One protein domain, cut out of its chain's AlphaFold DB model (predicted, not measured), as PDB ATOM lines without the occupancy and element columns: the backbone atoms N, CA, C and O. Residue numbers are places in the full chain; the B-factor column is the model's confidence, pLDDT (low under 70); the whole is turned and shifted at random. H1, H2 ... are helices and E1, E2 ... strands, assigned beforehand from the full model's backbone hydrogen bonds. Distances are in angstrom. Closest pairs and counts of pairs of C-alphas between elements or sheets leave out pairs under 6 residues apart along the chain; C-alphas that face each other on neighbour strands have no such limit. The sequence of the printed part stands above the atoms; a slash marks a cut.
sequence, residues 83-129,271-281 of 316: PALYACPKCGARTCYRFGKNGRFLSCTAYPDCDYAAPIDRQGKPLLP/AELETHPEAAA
ATOM      1  N   PRO A  83     108.584 -31.607  15.087       82.44
ATOM      2  CA  PRO A  83     108.061 -32.104  13.819       82.44
ATOM      3  C   PRO A  83     106.535 -32.230  13.891       82.44
ATOM      4  O   PRO A  83     105.990 -32.606  14.930       82.44
ATOM      5  N   ALA A  84     105.843 -31.908  12.798       84.31
ATOM      6  CA  ALA A  84     104.400 -32.078  12.680       84.31
ATOM      7  C   ALA A  84     104.060 -33.161  11.645       84.31
ATOM      8  O   ALA A  84     104.905 -33.573  10.849       84.31
ATOM      9  N   LEU A  85     102.816 -33.639  11.684       83.69
ATOM     10  CA  LEU A  85     102.325 -34.722  10.825       83.69
ATOM     11  C   LEU A  85     101.946 -34.242   9.410       83.69
ATOM     12  O   LEU A  85     101.928 -35.031   8.467       83.69
ATOM     13  N   TYR A  86     101.626 -32.959   9.257       84.56
ATOM     14  CA  TYR A  86     100.974 -32.428   8.061       84.56
ATOM     15  C   TYR A  86     101.965 -32.067   6.949       84.56
ATOM     16  O   TYR A  86     103.101 -31.647   7.207       84.56
ATOM     17  N   ALA A  87     101.519 -32.193   5.704       85.56
ATOM     18  CA  ALA A  87     102.190 -31.642   4.537       85.56
ATOM     19  C   ALA A  87     101.819 -30.162   4.359       85.56
ATOM     20  O   ALA A  87     100.732 -29.711   4.727       85.56
ATOM     21  N   CYS A  88     102.739 -29.376   3.809       84.50
ATOM     22  CA  CYS A  88     102.482 -27.979   3.502       84.50
ATOM     23  C   CYS A  88     101.593 -27.872   2.250       84.50
ATOM     24  O   CYS A  88     102.001 -28.361   1.198       84.50
ATOM     25  N   PRO A  89     100.454 -27.157   2.292       83.19
ATOM     26  CA  PRO A  89      99.571 -27.026   1.131       83.19
ATOM     27  C   PRO A  89     100.170 -26.175  -0.001       83.19
ATOM     28  O   PRO A  89      99.687 -26.235  -1.125       83.19
ATOM     29  N   LYS A  90     101.215 -25.375   0.270       83.38
ATOM     30  CA  LYS A  90     101.868 -24.532  -0.747       83.38
ATOM     31  C   LYS A  90     102.966 -25.258  -1.529       83.38
ATOM     32  O   LYS A  90     103.135 -24.989  -2.712       83.38
ATOM     33  N   CYS A  91     103.749 -26.116  -0.873       85.00
ATOM     34  CA  CYS A  91     104.950 -26.720  -1.470       85.00
ATOM     35  C   CYS A  91     105.058 -28.241  -1.296       85.00
ATOM     36  O   CYS A  91     106.010 -28.833  -1.792       85.00
ATOM     37  N   GLY A  92     104.143 -28.877  -0.562       82.31
ATOM     38  CA  GLY A  92     104.172 -30.315  -0.276       82.31
ATOM     39  C   GLY A  92     105.226 -30.756   0.747       82.31
ATOM     40  O   GLY A  92     105.197 -31.903   1.176       82.31
ATOM     41  N   ALA A  93     106.130 -29.873   1.188       85.25
ATOM     42  CA  ALA A  93     107.153 -30.206   2.182       85.25
ATOM     43  C   ALA A  93     106.559 -30.479   3.576       85.25
ATOM     44  O   ALA A  93     105.430 -30.087   3.884       85.25
ATOM     45  N   ARG A  94     107.344 -31.108   4.459       87.75
ATOM     46  CA  ARG A  94     106.952 -31.350   5.857       87.75
ATOM     47  C   ARG A  94     106.670 -30.036   6.594       87.75
ATOM     48  O   ARG A  94     107.253 -28.985   6.322       87.75
ATOM     49  N   THR A  95     105.770 -30.100   7.565       87.69
ATOM     50  CA  THR A  95     105.508 -28.993   8.489       87.69
ATOM     51  C   THR A  95     106.089 -29.276   9.870       87.69
ATOM     52  O   THR A  95     106.430 -30.407  10.224       87.69
ATOM     53  N   CYS A  96     106.238 -28.222  10.659       87.81
ATOM     54  CA  CYS A  96     106.752 -28.263  12.013       87.81
ATOM     55  C   CYS A  96     106.004 -27.270  12.904       87.81
ATOM     56  O   CYS A  96     105.533 -26.233  12.440       87.81
ATOM     57  N   TYR A  97     105.895 -27.576  14.191       87.12
ATOM     58  CA  TYR A  97     105.395 -26.646  15.187       87.12
ATOM     59  C   TYR A  97     106.523 -25.725  15.641       87.12
ATOM     60  O   TYR A  97     107.578 -26.189  16.080       87.12
ATOM     61  N   ARG A  98     106.272 -24.420  15.561       86.00
ATOM     62  CA  ARG A  98     107.148 -23.360  16.070       86.00
ATOM     63  C   ARG A  98     106.426 -22.556  17.144       86.00
ATOM     64  O   ARG A  98     105.198 -22.488  17.153       86.00
ATOM     65  N   PHE A  99     107.187 -21.922  18.033       81.38
ATOM     66  CA  PHE A  99     106.647 -21.064  19.087       81.38
ATOM     67  C   PHE A  99     106.697 -19.582  18.709       81.38
ATOM     68  O   PHE A  99     107.757 -19.010  18.455       81.38
ATOM     69  N   GLY A 100     105.528 -18.943  18.708       76.56
ATOM     70  CA  GLY A 100     105.352 -17.511  18.493       76.56
ATOM     71  C   GLY A 100     104.845 -16.789  19.742       76.56
ATOM     72  O   GLY A 100     104.711 -17.357  20.822       76.56
ATOM     73  N   LYS A 101     104.516 -15.502  19.586       71.06
ATOM     74  CA  LYS A 101     103.931 -14.680  20.663       71.06
ATOM     75  C   LYS A 101     102.560 -15.196  21.127       71.06
ATOM     76  O   LYS A 101     102.216 -15.027  22.290       71.06
ATOM     77  N   ASN A 102     101.806 -15.816  20.219       69.62
ATOM     78  CA  ASN A 102     100.445 -16.296  20.457       69.62
ATOM     79  C   ASN A 102     100.393 -17.800  20.791       69.62
ATOM     80  O   ASN A 102      99.313 -18.373  20.787       69.62
ATOM     81  N   GLY A 103     101.540 -18.434  21.064       76.38
ATOM     82  CA  GLY A 103     101.637 -19.875  21.306       76.38
ATOM     83  C   GLY A 103     102.250 -20.638  20.135       76.38
ATOM     84  O   GLY A 103     102.989 -20.068  19.323       76.38
ATOM     85  N   ARG A 104     101.981 -21.944  20.086       84.19
ATOM     86  CA  ARG A 104     102.455 -22.837  19.026       84.19
ATOM     87  C   ARG A 104     101.678 -22.586  17.743       84.19
ATOM     88  O   ARG A 104     100.482 -22.325  17.773       84.19
ATOM     89  N   PHE A 105     102.353 -22.686  16.609       86.50
ATOM     90  CA  PHE A 105     101.720 -22.624  15.296       86.50
ATOM     91  C   PHE A 105     102.422 -23.570  14.329       86.50
ATOM     92  O   PHE A 105     103.588 -23.925  14.524       86.50
ATOM     93  N   LEU A 106     101.706 -23.986  13.290       88.56
ATOM     94  CA  LEU A 106     102.235 -24.844  12.240       88.56
ATOM     95  C   LEU A 106     102.983 -23.990  11.214       88.56
ATOM     96  O   LEU A 106     102.456 -22.980  10.760       88.56
ATOM     97  N   SER A 107     104.193 -24.390  10.836       88.44
ATOM     98  CA  SER A 107     105.044 -23.693   9.868       88.44
ATOM     99  C   SER A 107     105.718 -24.685   8.922       88.44
ATOM    100  O   SER A 107     106.040 -25.805   9.317       88.44
ATOM    101  N   CYS A 108     105.942 -24.295   7.667       89.31
ATOM    102  CA  CYS A 108     106.694 -25.121   6.720       89.31
ATOM    103  C   CYS A 108     108.171 -25.272   7.142       89.31
ATOM    104  O   CYS A 108     108.793 -24.313   7.602       89.31
ATOM    105  N   THR A 109     108.757 -26.463   6.964       88.00
ATOM    106  CA  THR A 109     110.195 -26.679   7.210       88.00
ATOM    107  C   THR A 109     111.081 -25.963   6.192       88.00
ATOM    108  O   THR A 109     112.183 -25.559   6.546       88.00
ATOM    109  N   ALA A 110     110.585 -25.731   4.973       85.88
ATOM    110  CA  ALA A 110     111.291 -25.038   3.893       85.88
ATOM    111  C   ALA A 110     111.324 -23.500   4.045       85.88
ATOM    112  O   ALA A 110     111.560 -22.787   3.080       85.88
ATOM    113  N   TYR A 111     111.055 -22.950   5.232       82.62
ATOM    114  CA  TYR A 111     111.235 -21.519   5.498       82.62
ATOM    115  C   TYR A 111     112.735 -21.160   5.444       82.62
ATOM    116  O   TYR A 111     113.499 -21.812   6.164       82.62
ATOM    117  N   PRO A 112     113.179 -20.128   4.692       82.81
ATOM    118  CA  PRO A 112     112.408 -18.966   4.214       82.81
ATOM    119  C   PRO A 112     111.729 -19.088   2.841       82.81
ATOM    120  O   PRO A 112     110.963 -18.193   2.491       82.81
ATOM    121  N   ASP A 113     111.976 -20.153   2.077       85.81
ATOM    122  CA  ASP A 113     111.466 -20.313   0.702       85.81
ATOM    123  C   ASP A 113     109.944 -20.532   0.654       85.81
ATOM    124  O   ASP A 113     109.281 -20.168  -0.317       85.81
ATOM    125  N   CYS A 114     109.367 -21.088   1.724       86.69
ATOM    126  CA  CYS A 114     107.923 -21.181   1.924       86.69
ATOM    127  C   CYS A 114     107.486 -20.449   3.204       86.69
ATOM    128  O   CYS A 114     107.929 -20.771   4.308       86.69
ATOM    129  N   ASP A 115     106.560 -19.498   3.062       84.56
ATOM    130  CA  ASP A 115     106.037 -18.635   4.131       84.56
ATOM    131  C   ASP A 115     104.740 -19.163   4.776       84.56
ATOM    132  O   ASP A 115     104.046 -18.435   5.489       84.56
ATOM    133  N   TYR A 116     104.378 -20.425   4.523       84.88
ATOM    134  CA  TYR A 116     103.154 -21.004   5.067       84.88
ATOM    135  C   TYR A 116     103.202 -21.089   6.598       84.88
ATOM    136  O   TYR A 116     104.105 -21.707   7.181       84.88
ATOM    137  N   ALA A 117     102.186 -20.505   7.233       85.12
ATOM    138  CA  ALA A 117     101.939 -20.590   8.660       85.12
ATOM    139  C   ALA A 117     100.434 -20.709   8.927       85.12
ATOM    140  O   ALA A 117      99.645 -19.964   8.344       85.12
ATOM    141  N   ALA A 118     100.051 -21.615   9.824       83.88
ATOM    142  CA  ALA A 118      98.663 -21.812  10.226       83.88
ATOM    143  C   ALA A 118      98.534 -21.885  11.755       83.88
ATOM    144  O   ALA A 118      99.400 -22.475  12.415       83.88
ATOM    145  N   PRO A 119      97.476 -21.290  12.338       83.62
ATOM    146  CA  PRO A 119      97.144 -21.521  13.735       83.62
ATOM    147  C   PRO A 119      96.771 -22.992  13.939       83.62
ATOM    148  O   PRO A 119      96.305 -23.667  13.020       83.62
ATOM    149  N   ILE A 120      96.991 -23.487  15.149       84.06
ATOM    150  CA  ILE A 120      96.657 -24.859  15.522       84.06
ATOM    151  C   ILE A 120      95.722 -24.847  16.721       84.06
ATOM    152  O   ILE A 120      95.784 -23.949  17.559       84.06
ATOM    153  N   ASP A 121      94.879 -25.863  16.797       79.94
ATOM    154  CA  ASP A 121      94.163 -26.209  18.009       79.94
ATOM    155  C   ASP A 121      95.120 -26.882  19.008       79.94
ATOM    156  O   ASP A 121      96.218 -27.328  18.663       79.94
ATOM    157  N   ARG A 122      94.670 -27.035  20.250       71.19
ATOM    158  CA  ARG A 122      95.405 -27.668  21.351       71.19
ATOM    159  C   ARG A 122      95.875 -29.096  21.044       71.19
ATOM    160  O   ARG A 122      96.865 -29.559  21.597       71.19
ATOM    161  N   GLN A 123      95.177 -29.813  20.162       71.38
ATOM    162  CA  GLN A 123      95.576 -31.151  19.697       71.38
ATOM    163  C   GLN A 123      96.658 -31.117  18.600       71.38
ATOM    164  O   GLN A 123      97.002 -32.155  18.040       71.38
ATOM    165  N   GLY A 124      97.160 -29.934  18.243       71.81
ATOM    166  CA  GLY A 124      98.080 -29.727  17.129       71.81
ATOM    167  C   GLY A 124      97.404 -29.742  15.758       71.81
ATOM    168  O   GLY A 124      98.087 -29.741  14.740       71.81
ATOM    169  N   LYS A 125      96.069 -29.767  15.689       78.88
ATOM    170  CA  LYS A 125      95.353 -29.777  14.407       78.88
ATOM    171  C   LYS A 125      95.318 -28.375  13.799       78.88
ATOM    172  O   LYS A 125      94.991 -27.441  14.524       78.88
ATOM    173  N   PRO A 126      95.634 -28.203  12.510       79.69
ATOM    174  CA  PRO A 126      95.548 -26.909  11.846       79.69
ATOM    175  C   PRO A 126      94.100 -26.403  11.857       79.69
ATOM    176  O   PRO A 126      93.166 -27.136  11.523       79.69
ATOM    177  N   LEU A 127      93.917 -25.149  12.260       75.12
ATOM    178  CA  LEU A 127      92.630 -24.462  12.207       75.12
ATOM    179  C   LEU A 127      92.548 -23.659  10.910       75.12
ATOM    180  O   LEU A 127      93.501 -22.962  10.547       75.12
ATOM    181  N   LEU A 128      91.410 -23.754  10.219       67.81
ATOM    182  CA  LEU A 128      91.112 -22.840   9.120       67.81
ATOM    183  C   LEU A 128      90.856 -21.435   9.682       67.81
ATOM    184  O   LEU A 128      90.396 -21.305  10.822       67.81
ATOM    185  N   PRO A 129      91.142 -20.373   8.909       71.19
ATOM    186  CA  PRO A 129      90.647 -19.042   9.230       71.19
ATOM    187  C   PRO A 129      89.131 -19.080   9.467       71.19
ATOM    188  O   PRO A 129      88.394 -19.723   8.723       71.19
ATOM    189  N   ALA A 271      90.974 -27.817   9.669       61.47
ATOM    190  CA  ALA A 271      91.542 -28.009   8.340       61.47
ATOM    191  C   ALA A 271      91.952 -29.481   8.188       61.47
ATOM    192  O   ALA A 271      92.819 -29.966   8.921       61.47
ATOM    193  N   GLU A 272      91.368 -30.199   7.234       63.84
ATOM    194  CA  GLU A 272      91.878 -31.510   6.827       63.84
ATOM    195  C   GLU A 272      93.094 -31.294   5.920       63.84
ATOM    196  O   GLU A 272      92.991 -31.260   4.697       63.84
ATOM    197  N   LEU A 273      94.263 -31.064   6.525       69.50
ATOM    198  CA  LEU A 273      95.525 -31.086   5.787       69.50
ATOM    199  C   LEU A 273      95.959 -32.532   5.550       69.50
ATOM    200  O   LEU A 273      95.907 -33.366   6.459       69.50
ATOM    201  N   GLU A 274      96.462 -32.800   4.348       75.38
ATOM    202  CA  GLU A 274      97.069 -34.085   4.017       75.38
ATOM    203  C   GLU A 274      98.263 -34.375   4.936       75.38
ATOM    204  O   GLU A 274      99.040 -33.487   5.307       75.38
ATOM    205  N   THR A 275      98.411 -35.636   5.331       79.56
ATOM    206  CA  THR A 275      99.537 -36.084   6.150       79.56
ATOM    207  C   THR A 275     100.745 -36.349   5.257       79.56
ATOM    208  O   THR A 275     100.637 -36.966   4.200       79.56
ATOM    209  N   HIS A 276     101.924 -35.882   5.668       78.00
ATOM    210  CA  HIS A 276     103.139 -36.146   4.903       78.00
ATOM    211  C   HIS A 276     103.573 -37.605   5.119       78.00
ATOM    212  O   HIS A 276     103.698 -38.017   6.278       78.00
ATOM    213  N   PRO A 277     103.876 -38.387   4.064       72.31
ATOM    214  CA  PRO A 277     104.136 -39.826   4.176       72.31
ATOM    215  C   PRO A 277     105.292 -40.166   5.131       72.31
ATOM    216  O   PRO A 277     105.165 -41.055   5.970       72.31
ATOM    217  N   GLU A 278     106.391 -39.409   5.089       71.00
ATOM    218  CA  GLU A 278     107.523 -39.603   6.014       71.00
ATOM    219  C   GLU A 278     107.191 -39.230   7.465       71.00
ATOM    220  O   GLU A 278     107.658 -39.874   8.401       71.00
ATOM    221  N   ALA A 279     106.360 -38.203   7.669       72.12
ATOM    222  CA  ALA A 279     105.943 -37.826   9.013       72.12
ATOM    223  C   ALA A 279     104.994 -38.880   9.587       72.12
ATOM    224  O   ALA A 279     105.134 -39.264  10.743       72.12
ATOM    225  N   ALA A 280     104.076 -39.403   8.776       72.75
ATOM    226  CA  ALA A 280     103.185 -40.479   9.182       72.75
ATOM    227  C   ALA A 280     103.958 -41.727   9.630       72.75
ATOM    228  O   ALA A 280     103.612 -42.306  10.658       72.75
ATOM    229  N   ALA A 281     105.036 -42.093   8.928       69.12
ATOM    230  CA  ALA A 281     105.896 -43.211   9.313       69.12
ATOM    231  C   ALA A 281     106.587 -42.983  10.674       69.12
ATOM    232  O   ALA A 281     106.490 -43.833  11.558       69.12
TER     233      ALA A 281
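This is residues 83 to 129 and 271 to 281 of the 316 residues of an uncharacterized protein of Nannocystis exedens (UniProt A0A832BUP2). A small, strongly twisted sheet of four antiparallel strands curls like part of a barrel, with the hairpin of E2 and E3 at its middle, and the short helix H1 packs over the edge strand E1. The printed part has 58 residues, of which under half are in named elements, along the chain E1 E2 E3 E4 H1. The sheet's order is E1, E2, E3, E4, and the class is mostly strand. The whole is compact, with a radius of gyration of the C-alphas of 10.4 A and spans of 28 by 25 by 20 A.

E2, residues 94 to 100, and E3, residues 103 to 108, form a hairpin at 149 degrees; N 98 and O 105 are 2.9 A apart, within hydrogen-bond range. E1, residues 83 to 87, is antiparallel to E2 at 125 degrees, with N 84 and O 95 at 3.0 A. E4, residues 117 to 119, is antiparallel to E3 at 145 degrees, with N 106 and O 118 at 2.9 A. The four form a meander, each strand the antiparallel neighbour of the one before. The edge strands E1 and E4 are apart. H1, residues 277 to 281, is on the sheet, over E1, at a height over the sheet of 8.0 A; the closest C-alphas of H1 and E1, those of Ala 279 and Leu 85, are 5.1 A apart. In H1 every O i to N i+4 pair is within hydrogen-bond range.

E2 measures 18.8 A from first to last C-alpha, E3 16.3 A and E1 11.0 A. E1 begins at C-alpha 83 (108.061, -32.104, 13.819), and H1 ends at C-alpha 281 (105.896, -43.211, 9.313).

The C-alphas farthest apart, those of Lys 101 and Ala 281, are 30.8 A apart. Residues 130 to 270 are not printed, and C-alphas 129 and 271 are 9.1 A apart across the cut. Of the links that are printed whole, E2 to E3 is tight and the others are short. The model's pLDDT is under 70 at residues 102, 128, 271 to 273 and 281.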